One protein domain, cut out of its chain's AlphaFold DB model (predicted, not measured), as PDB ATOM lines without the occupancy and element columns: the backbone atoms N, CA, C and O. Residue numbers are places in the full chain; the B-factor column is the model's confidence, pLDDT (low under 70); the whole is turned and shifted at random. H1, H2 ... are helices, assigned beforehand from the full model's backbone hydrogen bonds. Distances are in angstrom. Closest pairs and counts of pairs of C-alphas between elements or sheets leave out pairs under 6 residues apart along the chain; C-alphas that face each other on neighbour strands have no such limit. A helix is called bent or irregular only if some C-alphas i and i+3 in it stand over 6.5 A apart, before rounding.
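This is residues 4 to 98 of the 111 residues of an uncharacterized protein of Candidatus Rokubacteria bacterium (UniProt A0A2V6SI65). Two helical hairpins, H2 with H3 and H4 with H5, make a rounded body in which the long H5 crosses the first part of the kinked H2. Short H1 sits beside H2, short H6 ends near H3, and a long loop, residues 37 to 49, joins H2 to H3. The printed part has 95 residues with six named helices, H1 to H6 in chain order, and no named strand; the class is all helix. The whole is compact, with a radius of gyration of the C-alphas of 12.8 A and spans of 32 by 31 by 23 A.

Start at H1, residues 4 to 9, which only just touches H2, residues 21 to 36, with 3 pairs of C-alphas within 8 A; the closest, of Leu 6 and Val 27, are 7.3 A apart. H2 is the hub, touching three helices. It has a kink of 72 degrees near residue 30 and is irregular, with C-alphas 29 and 32 8.1 A apart. Its residues 33 to 36 touch H3, residues 50 to 58, in a hairpin at a shallow tilt of 12 degrees, opposite ways; the closest C-alphas, of Val 36 and Pro 51, are 5.5 A apart. H3 and H4, residues 60 to 66, meet only through their link. H4 forms a hairpin with H5, residues 72 to 88, at a shallow tilt of 21 degrees; the closest C-alphas, of Asp 61 and Thr 75, are 6.4 A apart. Residues 76 to 83 of H5 touch residues 22 to 29 of H2 at a steep tilt of 65 degrees, with the closest C-alphas, of Tyr 26 and Leu 83, 6.6 A apart. H6, residues 93 to 97, only just touches H3, with 3 pairs of C-alphas within 8 A; those of Arg 57 and Leu 97 are the closest at 6.9 A. H1 and H5 are apart, as are H2 and H4. In H1, H3, H4, H5 and H6 each O i to N i+4 pair is within hydrogen-bond range; in H2, 9 of 12 are.

Find C-alpha 4 at (33.782, 58.524, 16.101), where H1 begins. H2 runs 22.8 A from C-alpha 21 at (23.409, 59.892, 24.280) to C-alpha 36. H3 measures 11.9 A and H4 9.7 A; H5, the longest, measures 24.6 A. H6 ends at C-alpha 97, at (25.471, 36.805, 22.146).

The C-alphas farthest apart, of Pro 21 and Cys 43, are 35.5 A apart. The printed part has no cut. The links H1 to H2 and H2 to H3 are long. Look in the B-factor column for low confidence: residues 42 to 48 and 98 are under 70, and the mean pLDDT of the printed part is 85.6.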
ATOM      1  N   ASP A   4      32.972  58.284  17.299       92.31
ATOM      2  CA  ASP A   4      33.782  58.524  16.101       92.31
ATOM      3  C   ASP A   4      34.575  57.291  15.666       92.31
ATOM      4  O   ASP A   4      34.617  56.983  14.476       92.31
ATOM      5  N   GLU A   5      35.151  56.546  16.618       93.12
ATOM      6  CA  GLU A   5      35.798  55.259  16.333       93.12
ATOM      7  C   GLU A   5      34.800  54.265  15.719       93.12
ATOM      8  O   GLU A   5      35.143  53.583  14.755       93.12
ATOM      9  N   LEU A   6      33.562  54.196  16.231       93.06
ATOM     10  CA  LEU A   6      32.521  53.330  15.665       93.06
ATOM     11  C   LEU A   6      32.198  53.717  14.217       93.06
ATOM     12  O   LEU A   6      32.190  52.848  13.350       93.06
ATOM     13  N   LEU A   7      31.950  55.003  13.954       91.75
ATOM     14  CA  LEU A   7      31.616  55.504  12.615       91.75
ATOM     15  C   LEU A   7      32.768  55.311  11.615       91.75
ATOM     16  O   LEU A   7      32.523  55.168  10.419       91.75
ATOM     17  N   ALA A   8      34.016  55.315  12.090       92.81
ATOM     18  CA  ALA A   8      35.186  55.023  11.267       92.81
ATOM     19  C   ALA A   8      35.319  53.524  10.943       92.81
ATOM     20  O   ALA A   8      35.706  53.175   9.829       92.81
ATOM     21  N   LEU A   9      34.998  52.644  11.898       91.38
ATOM     22  CA  LEU A   9      35.031  51.189  11.709       91.38
ATOM     23  C   LEU A   9      33.856  50.678  10.867       91.38
ATOM     24  O   LEU A   9      34.025  49.748  10.079       91.38
ATOM     25  N   PHE A  10      32.682  51.285  11.030       91.06
ATOM     26  CA  PHE A  10      31.436  50.886  10.383       91.06
ATOM     27  C   PHE A  10      30.810  52.089   9.662       91.06
ATOM     28  O   PHE A  10      29.951  52.770  10.232       91.06
ATOM     29  N   PRO A  11      31.217  52.378   8.410       88.56
ATOM     30  CA  PRO A  11      30.663  53.485   7.628       88.56
ATOM     31  C   PRO A  11      29.168  53.322   7.308       88.56
ATOM     32  O   PRO A  11      28.529  54.281   6.882       88.56
ATOM     33  N   GLU A  12      28.598  52.131   7.511       87.88
ATOM     34  CA  GLU A  12      27.156  51.887   7.441       87.88
ATOM     35  C   GLU A  12      26.375  52.423   8.644       87.88
ATOM     36  O   GLU A  12      25.151  52.470   8.577       87.88
ATOM     37  N   VAL A  13      27.024  52.805   9.747       88.94
ATOM     38  CA  VAL A  13      26.315  53.387  10.891       88.94
ATOM     39  C   VAL A  13      25.924  54.834  10.561       88.94
ATOM     40  O   VAL A  13      26.792  55.642  10.215       88.94
ATOM     41  N   PRO A  14      24.637  55.204  10.681       88.00
ATOM     42  CA  PRO A  14      24.178  56.536  10.303       88.00
ATOM     43  C   PRO A  14      24.760  57.645  11.179       88.00
ATOM     44  O   PRO A  14      24.743  57.578  12.409       88.00
ATOM     45  N   ARG A  15      25.271  58.696  10.528       89.94
ATOM     46  CA  ARG A  15      25.896  59.847  11.202       89.94
ATOM     47  C   ARG A  15      24.903  60.721  11.962       89.94
ATOM     48  O   ARG A  15      25.321  61.451  12.851       89.94
ATOM     49  N   ASP A  16      23.617  60.653  11.636       90.00
ATOM     50  CA  ASP A  16      22.551  61.365  12.352       90.00
ATOM     51  C   ASP A  16      22.375  60.865  13.794       90.00
ATOM     52  O   ASP A  16      21.878  61.605  14.636       90.00
ATOM     53  N   LEU A  17      22.829  59.643  14.099       89.12
ATOM     54  CA  LEU A  17      22.836  59.100  15.459       89.12
ATOM     55  C   LEU A  17      24.082  59.492  16.266       89.12
ATOM     56  O   LEU A  17      24.179  59.112  17.430       89.12
ATOM     57  N   ARG A  18      25.048  60.218  15.682       90.25
ATOM     58  CA  ARG A  18      26.344  60.514  16.326       90.25
ATOM     59  C   ARG A  18      26.186  61.181  17.692       90.25
ATOM     60  O   ARG A  18      26.878  60.801  18.632       90.25
ATOM     61  N   ASP A  19      25.276  62.144  17.784       91.50
ATOM     62  CA  ASP A  19      25.071  62.958  18.984       91.50
ATOM     63  C   ASP A  19      24.049  62.339  19.953       91.50
ATOM     64  O   ASP A  19      23.687  62.945  20.961       91.50
ATOM     65  N   GLU A  20      23.578  61.119  19.674       93.50
ATOM     66  CA  GLU A  20      22.632  60.432  20.543       93.50
ATOM     67  C   GLU A  20      23.319  59.946  21.826       93.50
ATOM     68  O   GLU A  20      24.266  59.148  21.762       93.50
ATOM     69  N   PRO A  21      22.812  60.317  23.017       92.81
ATOM     70  CA  PRO A  21      23.409  59.892  24.280       92.81
ATOM     71  C   PRO A  21      23.375  58.368  24.438       92.81
ATOM     72  O   PRO A  21      24.322  57.770  24.950       92.81
ATOM     73  N   ILE A  22      22.323  57.720  23.924       93.12
ATOM     74  CA  ILE A  22      22.191  56.258  23.931       93.12
ATOM     75  C   ILE A  22      23.324  55.615  23.127       93.12
ATOM     76  O   ILE A  22      23.883  54.610  23.568       93.12
ATOM     77  N   LEU A  23      23.708  56.190  21.980       93.12
ATOM     78  CA  LEU A  23      24.803  55.652  21.173       93.12
ATOM     79  C   LEU A  23      26.144  55.796  21.904       93.12
ATOM     80  O   LEU A  23      26.937  54.854  21.903       93.12
ATOM     81  N   ALA A  24      26.372  56.922  22.586       93.62
ATOM     82  CA  ALA A  24      27.565  57.134  23.405       93.62
ATOM     83  C   ALA A  24      27.684  56.112  24.556       93.62
ATOM     84  O   ALA A  24      28.759  55.544  24.782       93.62
ATOM     85  N   GLU A  25      26.585  55.815  25.257       93.44
ATOM     86  CA  GLU A  25      26.567  54.752  26.272       93.44
ATOM     87  C   GLU A  25      26.805  53.368  25.654       93.44
ATOM     88  O   GLU A  25      27.562  52.560  26.202       93.44
ATOM     89  N   TYR A  26      26.209  53.114  24.490       93.38
ATOM     90  CA  TYR A  26      26.327  51.854  23.763       93.38
ATOM     91  C   TYR A  26      27.777  51.536  23.388       93.38
ATOM     92  O   TYR A  26      28.287  50.458  23.705       93.38
ATOM     93  N   VAL A  27      28.485  52.488  22.775       93.56
ATOM     94  CA  VAL A  27      29.890  52.301  22.369       93.56
ATOM     95  C   VAL A  27      30.843  52.201  23.561       93.56
ATOM     96  O   VAL A  27      31.885  51.539  23.480       93.56
ATOM     97  N   LYS A  28      30.484  52.815  24.693       92.62
ATOM     98  CA  LYS A  28      31.229  52.672  25.947       92.62
ATOM     99  C   LYS A  28      31.065  51.266  26.524       92.62
ATOM    100  O   LYS A  28      32.068  50.663  26.900       92.62
ATOM    101  N   ALA A  29      29.839  50.740  26.554       91.88
ATOM    102  CA  ALA A  29      29.541  49.413  27.090       91.88
ATOM    103  C   ALA A  29      30.117  48.287  26.217       91.88
ATOM    104  O   ALA A  29      30.782  47.383  26.720       91.88
ATOM    105  N   PHE A  30      29.913  48.361  24.902       92.19
ATOM    106  CA  PHE A  30      30.246  47.270  23.982       92.19
ATOM    107  C   PHE A  30      31.559  47.466  23.229       92.19
ATOM    108  O   PHE A  30      31.899  46.655  22.371       92.19
ATOM    109  N   GLY A  31      32.326  48.509  23.545       91.00
ATOM    110  CA  GLY A  31      33.529  48.869  22.802       91.00
ATOM    111  C   GLY A  31      34.524  47.729  22.555       91.00
ATOM    112  O   GLY A  31      34.979  47.595  21.423       91.00
ATOM    113  N   PRO A  32      34.863  46.879  23.542       90.44
ATOM    114  CA  PRO A  32      35.723  45.721  23.299       90.44
ATOM    115  C   PRO A  32      35.156  44.744  22.256       90.44
ATOM    116  O   PRO A  32      35.907  44.263  21.413       90.44
ATOM    117  N   LEU A  33      33.841  44.497  22.271       89.88
ATOM    118  CA  LEU A  33      33.163  43.611  21.316       89.88
ATOM    119  C   LEU A  33      33.066  44.246  19.925       89.88
ATOM    120  O   LEU A  33      33.282  43.578  18.921       89.88
ATOM    121  N   LEU A  34      32.793  45.550  19.866       91.25
ATOM    122  CA  LEU A  34      32.687  46.304  18.618       91.25
ATOM    123  C   LEU A  34      34.027  46.389  17.872       91.25
ATOM    124  O   LEU A  34      34.028  46.365  16.648       91.25
ATOM    125  N   ARG A  35      35.171  46.421  18.574       91.56
ATOM    126  CA  ARG A  35      36.501  46.402  17.922       91.56
ATOM    127  C   ARG A  35      36.831  45.077  17.245       91.56
ATOM    128  O   ARG A  35      37.622  45.064  16.312       91.56
ATOM    129  N   VAL A  36      36.269  43.976  17.739       89.12
ATOM    130  CA  VAL A  36      36.476  42.645  17.153       89.12
ATOM    131  C   VAL A  36      35.342  42.241  16.218       89.12
ATOM    132  O   VAL A  36      35.446  41.201  15.577       89.12
ATOM    133  N   ALA A  37      34.263  43.023  16.147       88.94
ATOM    134  CA  ALA A  37      33.123  42.733  15.294       88.94
ATOM    135  C   ALA A  37      33.515  42.844  13.815       88.94
ATOM    136  O   ALA A  37      34.145  43.812  13.397       88.94
ATOM    137  N   GLN A  38      33.126  41.847  13.023       86.31
ATOM    138  CA  GLN A  38      33.432  41.784  11.595       86.31
ATOM    139  C   GLN A  38      32.154  41.573  10.804       86.31
ATOM    140  O   GLN A  38      31.344  40.705  11.125       86.31
ATOM    141  N   LYS A  39      31.974  42.367   9.752       82.69
ATOM    142  CA  LYS A  39      30.826  42.228   8.865       82.69
ATOM    143  C   LYS A  39      30.864  40.856   8.179       82.69
ATOM    144  O   LYS A  39      31.887  40.525   7.578       82.69
ATOM    145  N   PRO A  40      29.782  40.060   8.238       75.69
ATOM    146  CA  PRO A  40      29.722  38.798   7.515       75.69
ATOM    147  C   PRO A  40      29.828  39.042   6.012       75.69
ATOM    148  O   PRO A  40      29.156  39.911   5.455       75.69
ATOM    149  N   THR A  41      30.687  38.264   5.357       71.19
ATOM    150  CA  THR A  41      30.716  38.162   3.896       71.19
ATOM    151  C   THR A  41      29.756  37.050   3.452       71.19
ATOM    152  O   THR A  41      29.458  36.164   4.253       71.19
ATOM    153  N   PRO A  42      29.275  37.039   2.194       65.44
ATOM    154  CA  PRO A  42      28.308  36.037   1.712       65.44
ATOM    155  C   PRO A  42      28.747  34.573   1.896       65.44
ATOM    156  O   PRO A  42      27.920  33.672   1.935       65.44
ATOM    157  N   CYS A  43      30.054  34.342   2.020       66.06
ATOM    158  CA  CYS A  43      30.673  33.043   2.272       66.06
ATOM    159  C   CYS A  43      30.556  32.546   3.722       66.06
ATOM    160  O   CYS A  43      30.853  31.384   4.008       66.06
ATOM    161  N   VAL A  44      30.202  33.423   4.657       63.88
ATOM    162  CA  VAL A  44      30.100  33.100   6.079       63.88
ATOM    163  C   VAL A  44      28.664  32.658   6.343       63.88
ATOM    164  O   VAL A  44      27.756  33.481   6.363       63.88
ATOM    165  N   GLY A  45      28.453  31.347   6.503       60.62
ATOM    166  CA  GLY A  45      27.136  30.779   6.816       60.62
ATOM    167  C   GLY A  45      26.562  31.264   8.157       60.62
ATOM    168  O   GLY A  45      27.254  31.931   8.927       60.62
ATOM    169  N   ASP A  46      25.319  30.866   8.457       54.53
ATOM    170  CA  ASP A  46      24.436  31.394   9.525       54.53
ATOM    171  C   ASP A  46      24.973  31.387  10.974       54.53
ATOM    172  O   ASP A  46      24.284  31.814  11.896       54.53
ATOM    173  N   ASN A  47      26.207  30.946  11.208       56.91
ATOM    174  CA  ASN A  47      26.892  30.997  12.497       56.91
ATOM    175  C   ASN A  47      28.401  31.208  12.294       56.91
ATOM    176  O   ASN A  47      29.212  30.363  12.683       56.91
ATOM    177  N   GLY A  48      28.772  32.316  11.644       60.59
ATOM    178  CA  GLY A  48      30.160  32.772  11.559       60.59
ATOM    179  C   GLY A  48      30.875  32.782  12.914       60.59
ATOM    180  O   GLY A  48      30.243  32.725  13.970       60.59
ATOM    181  N   ASP A  49      32.208  32.870  12.906       73.62
ATOM    182  CA  ASP A  49      32.976  32.983  14.153       73.62
ATOM    183  C   ASP A  49      32.477  34.161  15.012       73.62
ATOM    184  O   ASP A  49      31.877  35.103  14.492       73.62
ATOM    185  N   ALA A  50      32.748  34.135  16.322       79.56
ATOM    186  CA  ALA A  50      32.260  35.130  17.287       79.56
ATOM    187  C   ALA A  50      32.304  36.607  16.804       79.56
ATOM    188  O   ALA A  50      31.300  37.296  16.992       79.56
ATOM    189  N   PRO A  51      33.363  37.090  16.110       83.25
ATOM    190  CA  PRO A  51      33.382  38.390  15.424       83.25
ATOM    191  C   PRO A  51      32.148  38.728  14.569       83.25
ATOM    192  O   PRO A  51      31.609  39.832  14.653       83.25
ATOM    193  N   HIS A  52      31.673  37.781  13.765       84.31
ATOM    194  CA  HIS A  52      30.524  37.954  12.875       84.31
ATOM    195  C   HIS A  52      29.222  38.039  13.652       84.31
ATOM    196  O   HIS A  52      28.354  38.860  13.359       84.31
ATOM    197  N   VAL A  53      29.106  37.223  14.699       83.44
ATOM    198  CA  VAL A  53      27.945  37.266  15.582       83.44
ATOM    199  C   VAL A  53      27.876  38.602  16.320       83.44
ATOM    200  O   VAL A  53      26.791  39.169  16.441       83.44
ATOM    201  N   PHE A  54      29.012  39.149  16.762       87.62
ATOM    202  CA  PHE A  54      29.045  40.473  17.384       87.62
ATOM    203  C   PHE A  54      28.581  41.569  16.425       87.62
ATOM    204  O   PHE A  54      27.777  42.406  16.832       87.62
ATOM    205  N   TYR A  55      28.984  41.530  15.152       88.31
ATOM    206  CA  TYR A  55      28.448  42.452  14.147       88.31
ATOM    207  C   TYR A  55      26.927  42.298  14.004       88.31
ATOM    208  O   TYR A  55      26.181  43.271  14.144       88.31
ATOM    209  N   THR A  56      26.447  41.069  13.802       86.44
ATOM    210  CA  THR A  56      25.016  40.789  13.607       86.44
ATOM    211  C   THR A  56      24.167  41.227  14.802       86.44
ATOM    212  O   THR A  56      23.030  41.658  14.630       86.44
ATOM    213  N   ARG A  57      24.702  41.133  16.024       87.31
ATOM    214  CA  ARG A  57      23.978  41.489  17.252       87.31
ATOM    215  C   ARG A  57      24.082  42.960  17.641       87.31
ATOM    216  O   ARG A  57      23.138  43.457  18.244       87.31
ATOM    217  N   LEU A  58      25.203  43.623  17.355       90.19
ATOM    218  CA  LEU A  58      25.498  44.963  17.886       90.19
ATOM    219  C   LEU A  58      25.485  46.068  16.821       90.19
ATOM    220  O   LEU A  58      25.257  47.226  17.156       90.19
ATOM    221  N   VAL A  59      25.722  45.731  15.549       90.81
ATOM    222  CA  VAL A  59      25.848  46.706  14.448       90.81
ATOM    223  C   VAL A  59      24.694  46.591  13.451       90.81
ATOM    224  O   VAL A  59      24.262  47.591  12.884       90.81
ATOM    225  N   ASN A  60      24.133  45.393  13.262       88.56
ATOM    226  CA  ASN A  60      23.139  45.142  12.213       88.56
ATOM    227  C   ASN A  60      21.880  46.016  12.313       88.56
ATOM    228  O   ASN A  60      21.396  46.495  11.296       88.56
ATOM    229  N   ASP A  61      21.362  46.275  13.518       86.50
ATOM    230  CA  ASP A  61      20.192  47.151  13.686       86.50
ATOM    231  C   ASP A  61      20.477  48.598  13.232       86.50
ATOM    232  O   ASP A  61      19.606  49.243  12.644       86.50
ATOM    233  N   LEU A  62      21.706  49.090  13.438       89.94
ATOM    234  CA  LEU A  62      22.151  50.400  12.949       89.94
ATOM    235  C   LEU A  62      22.290  50.395  11.421       89.94
ATOM    236  O   LEU A  62      21.848  51.330  10.759       89.94
ATOM    237  N   ALA A  63      22.836  49.316  10.856       88.25
ATOM    238  CA  ALA A  63      22.970  49.153   9.409       88.25
ATOM    239  C   ALA A  63      21.602  49.059   8.701       88.25
ATOM    240  O   ALA A  63      21.410  49.646   7.640       88.25
ATOM    241  N   ILE A  64      20.625  48.366   9.299       88.19
ATOM    242  CA  ILE A  64      19.241  48.279   8.799       88.19
ATOM    243  C   ILE A  64      18.562  49.655   8.843       88.19
ATOM    244  O   ILE A  64      17.820  50.010   7.924       88.19
ATOM    245  N   TYR A  65      18.814  50.441   9.893       89.94
ATOM    246  CA  TYR A  65      18.346  51.825   9.963       89.94
ATOM    247  C   TYR A  65      18.939  52.683   8.838       89.94
ATOM    248  O   TYR A  65      18.196  53.406   8.179       89.94
ATOM    249  N   ALA A  66      20.234  52.532   8.551       88.56
ATOM    250  CA  ALA A  66      20.931  53.286   7.508       88.56
ATOM    251  C   ALA A  66      20.316  53.148   6.114       88.56
ATOM    252  O   ALA A  66      20.276  54.110   5.351       88.56
ATOM    253  N   ILE A  67      19.814  51.956   5.789       88.69
ATOM    254  CA  ILE A  67      19.163  51.665   4.504       88.69
ATOM    255  C   ILE A  67      17.654  51.964   4.511       88.69
ATOM    256  O   ILE A  67      16.949  51.608   3.571       88.69
ATOM    257  N   GLY A  68      17.139  52.597   5.572       87.75
ATOM    258  CA  GLY A  68      15.742  53.027   5.680       87.75
ATOM    259  C   GLY A  68      14.743  51.916   6.016       87.75
ATOM    260  O   GLY A  68      13.537  52.136   5.934       87.75
ATOM    261  N   LEU A  69      15.212  50.727   6.410       85.00
ATOM    262  CA  LEU A  69      14.345  49.586   6.745       85.00
ATOM    263  C   LEU A  69      13.908  49.558   8.220       85.00
ATOM    264  O   LEU A  69      13.014  48.794   8.593       85.00
ATOM    265  N   ALA A  70      14.503  50.397   9.068       88.88
ATOM    266  CA  ALA A  70      14.075  50.620  10.446       88.88
ATOM    267  C   ALA A  70      13.767  52.105  10.695       88.88
ATOM    268  O   ALA A  70      14.230  52.979   9.974       88.88
ATOM    269  N   LYS A  71      12.970  52.394  11.731       90.50
ATOM    270  CA  LYS A  71      12.700  53.765  12.199       90.50
ATOM    271  C   LYS A  71      13.676  54.140  13.313       90.50
ATOM    272  O   LYS A  71      13.933  53.288  14.162       90.50
ATOM    273  N   ARG A  72      14.098  55.409  13.378       90.94
ATOM    274  CA  ARG A  72      15.009  55.945  14.411       90.94
ATOM    275  C   ARG A  72      14.600  55.541  15.826       90.94
ATOM    276  O   ARG A  72      15.365  54.856  16.495       90.94
ATOM    277  N   ASP A  73      13.372  55.853  16.239       90.38
ATOM    278  CA  ASP A  73      12.892  55.556  17.601       90.38
ATOM    279  C   ASP A  73      12.936  54.060  17.923       90.38
ATOM    280  O   ASP A  73      13.286  53.651  19.030       90.38
ATOM    281  N   ARG A  74      12.630  53.211  16.932       90.25
ATOM    282  CA  ARG A  74      12.681  51.755  17.093       90.25
ATOM    283  C   ARG A  74      14.121  51.263  17.230       90.25
ATOM    284  O   ARG A  74      14.367  50.352  18.018       90.25
ATOM    285  N   THR A  75      15.053  51.851  16.485       91.88
ATOM    286  CA  THR A  75      16.488  51.564  16.582       91.88
ATOM    287  C   THR A  75      17.025  51.972  17.952       91.88
ATOM    288  O   THR A  75      17.634  51.149  18.632       91.88
ATOM    289  N   LEU A  76      16.714  53.185  18.416       92.69
ATOM    290  CA  LEU A  76      17.112  53.670  19.743       92.69
ATOM    291  C   LEU A  76      16.536  52.802  20.872       92.69
ATOM    292  O   LEU A  76      17.269  52.402  21.775       92.69
ATOM    293  N   ALA A  77      15.260  52.415  20.783       92.81
ATOM    294  CA  ALA A  77      14.641  51.513  21.755       92.81
ATOM    295  C   ALA A  77      15.323  50.131  21.800       92.81
ATOM    296  O   ALA A  77      15.475  49.544  22.873       92.81
ATOM    297  N   ARG A  78      15.774  49.604  20.652       90.25
ATOM    298  CA  ARG A  78      16.534  48.342  20.593       90.25
ATOM    299  C   ARG A  78      17.926  48.467  21.211       90.25
ATOM    300  O   ARG A  78      18.344  47.558  21.935       90.25
ATOM    301  N   LEU A  79      18.622  49.580  20.967       92.69
ATOM    302  CA  LEU A  79      19.912  49.869  21.604       92.69
ATOM    303  C   LEU A  79      19.754  49.931  23.126       92.69
ATOM    304  O   LEU A  79      20.503  49.262  23.841       92.69
ATOM    305  N   GLN A  80      18.727  50.636  23.609       93.00
ATOM    306  CA  GLN A  80      18.419  50.730  25.035       93.00
ATOM    307  C   GLN A  80      18.123  49.357  25.648       93.00
ATOM    308  O   GLN A  80      18.750  48.970  26.630       93.00
ATOM    309  N   ALA A  81      17.257  48.556  25.019       91.69
ATOM    310  CA  ALA A  81      16.944  47.212  25.505       91.69
ATOM    311  C   ALA A  81      18.184  46.298  25.565       91.69
ATOM    312  O   ALA A  81      18.284  45.417  26.420       91.69
ATOM    313  N   THR A  82      19.138  46.493  24.656       91.38
ATOM    314  CA  THR A  82      20.404  45.750  24.644       91.38
ATOM    315  C   THR A  82      21.323  46.202  25.779       91.38
ATOM    316  O   THR A  82      21.896  45.357  26.468       91.38
ATOM    317  N   LEU A  83      21.416  47.512  26.024       91.94
ATOM    318  CA  LEU A  83      22.119  48.073  27.182       91.94
ATOM    319  C   LEU A  83      21.540  47.556  28.498       91.94
ATOM    320  O   LEU A  83      22.297  47.151  29.378       91.94
ATOM    321  N   ASP A  84      20.218  47.506  28.623       91.88
ATOM    322  CA  ASP A  84      19.559  47.043  29.844       91.88
ATOM    323  C   ASP A  84      19.825  45.558  30.101       91.88
ATOM    324  O   ASP A  84      20.155  45.171  31.223       91.88
ATOM    325  N   LYS A  85      19.798  44.720  29.056       87.69
ATOM    326  CA  LYS A  85      20.206  43.310  29.172       87.69
ATOM    327  C   LYS A  85      21.674  43.163  29.569       87.69
ATOM    328  O   LYS A  85      21.998  42.320  30.402       87.69
ATOM    329  N   HIS A  86      22.561  43.984  29.009       87.44
ATOM    330  CA  HIS A  86      23.967  43.986  29.402       87.44
ATOM    331  C   HIS A  86      24.148  44.418  30.863       87.44
ATOM    332  O   HIS A  86      24.917  43.792  31.584       87.44
ATOM    333  N   ARG A  87      23.411  45.430  31.335       87.50
ATOM    334  CA  ARG A  87      23.442  45.879  32.740       87.50
ATOM    335  C   ARG A  87      23.016  44.782  33.715       87.50
ATOM    336  O   ARG A  87      23.570  44.710  34.806       87.50
ATOM    337  N   GLN A  88      22.078  43.921  33.324       87.69
ATOM    338  CA  GLN A  88      21.658  42.790  34.154       87.69
ATOM    339  C   GLN A  88      22.760  41.736  34.316       87.69
ATOM    340  O   GLN A  88      22.827  41.090  35.359       87.69
ATOM    341  N   GLN A  89      23.603  41.527  33.299       81.69
ATOM    342  CA  GLN A  89      24.600  40.450  33.290       81.69
ATOM    343  C   GLN A  89      25.885  40.834  32.527       81.69
ATOM    344  O   GLN A  89      26.221  40.196  31.527       81.69
ATOM    345  N   PRO A  90      26.653  41.844  32.975       78.25
ATOM    346  CA  PRO A  90      27.739  42.414  32.172       78.25
ATOM    347  C   PRO A  90      28.877  41.417  31.912       78.25
ATOM    348  O   PRO A  90      29.417  41.363  30.811       78.25
ATOM    349  N   ALA A  91      29.204  40.572  32.896       73.94
ATOM    350  CA  ALA A  91      30.299  39.604  32.788       73.94
ATOM    351  C   ALA A  91      30.007  38.454  31.809       73.94
ATOM    352  O   ALA A  91      30.926  37.918  31.194       73.94
ATOM    353  N   THR A  92      28.738  38.066  31.651       74.50
ATOM    354  CA  THR A  92      28.331  36.923  30.818       74.50
ATOM    355  C   THR A  92      27.617  37.337  29.539       74.50
ATOM    356  O   THR A  92      27.393  36.485  28.679       74.50
ATOM    357  N   PHE A  93      27.297  38.622  29.355       78.06
ATOM    358  CA  PHE A  93      26.527  39.101  28.208       78.06
ATOM    359  C   PHE A  93      27.143  38.673  26.873       78.06
ATOM    360  O   PHE A  93      26.440  38.134  26.022       78.06
ATOM    361  N   ALA A  94      28.463  38.804  26.706       73.75
ATOM    362  CA  ALA A  94      29.150  38.369  25.489       73.75
ATOM    363  C   ALA A  94      28.948  36.868  25.189       73.75
ATOM    364  O   ALA A  94      28.768  36.487  24.033       73.75
ATOM    365  N   CYS A  95      28.890  36.024  26.223       73.62
ATOM    366  CA  CYS A  95      28.597  34.595  26.096       73.62
ATOM    367  C   CYS A  95      27.133  34.313  25.723       73.62
ATOM    368  O   CYS A  95      26.846  33.249  25.186       73.62
ATOM    369  N   THR A  96      26.210  35.244  25.992       73.75
ATOM    370  CA  THR A  96      24.807  35.142  25.544       73.75
ATOM    371  C   THR A  96      24.619  35.546  24.081       73.75
ATOM    372  O   THR A  96      23.644  35.138  23.451       73.75
ATOM    373  N   LEU A  97      25.546  36.338  23.529       71.75
ATOM    374  CA  LEU A  97      25.471  36.805  22.146       71.75
ATOM    375  C   LEU A  97      25.855  35.715  21.148       71.75
ATOM    376  O   LEU A  97      25.229  35.625  20.093       71.75
ATOM    377  N   VAL A  98      26.869  34.911  21.481       68.50
ATOM    378  CA  VAL A  98      27.396  33.846  20.621       68.50
ATOM    379  C   VAL A  98      26.638  32.546  20.901       68.50
ATOM    380  O   VAL A  98      26.752  32.013  22.006       68.50
TER     381      VAL A  98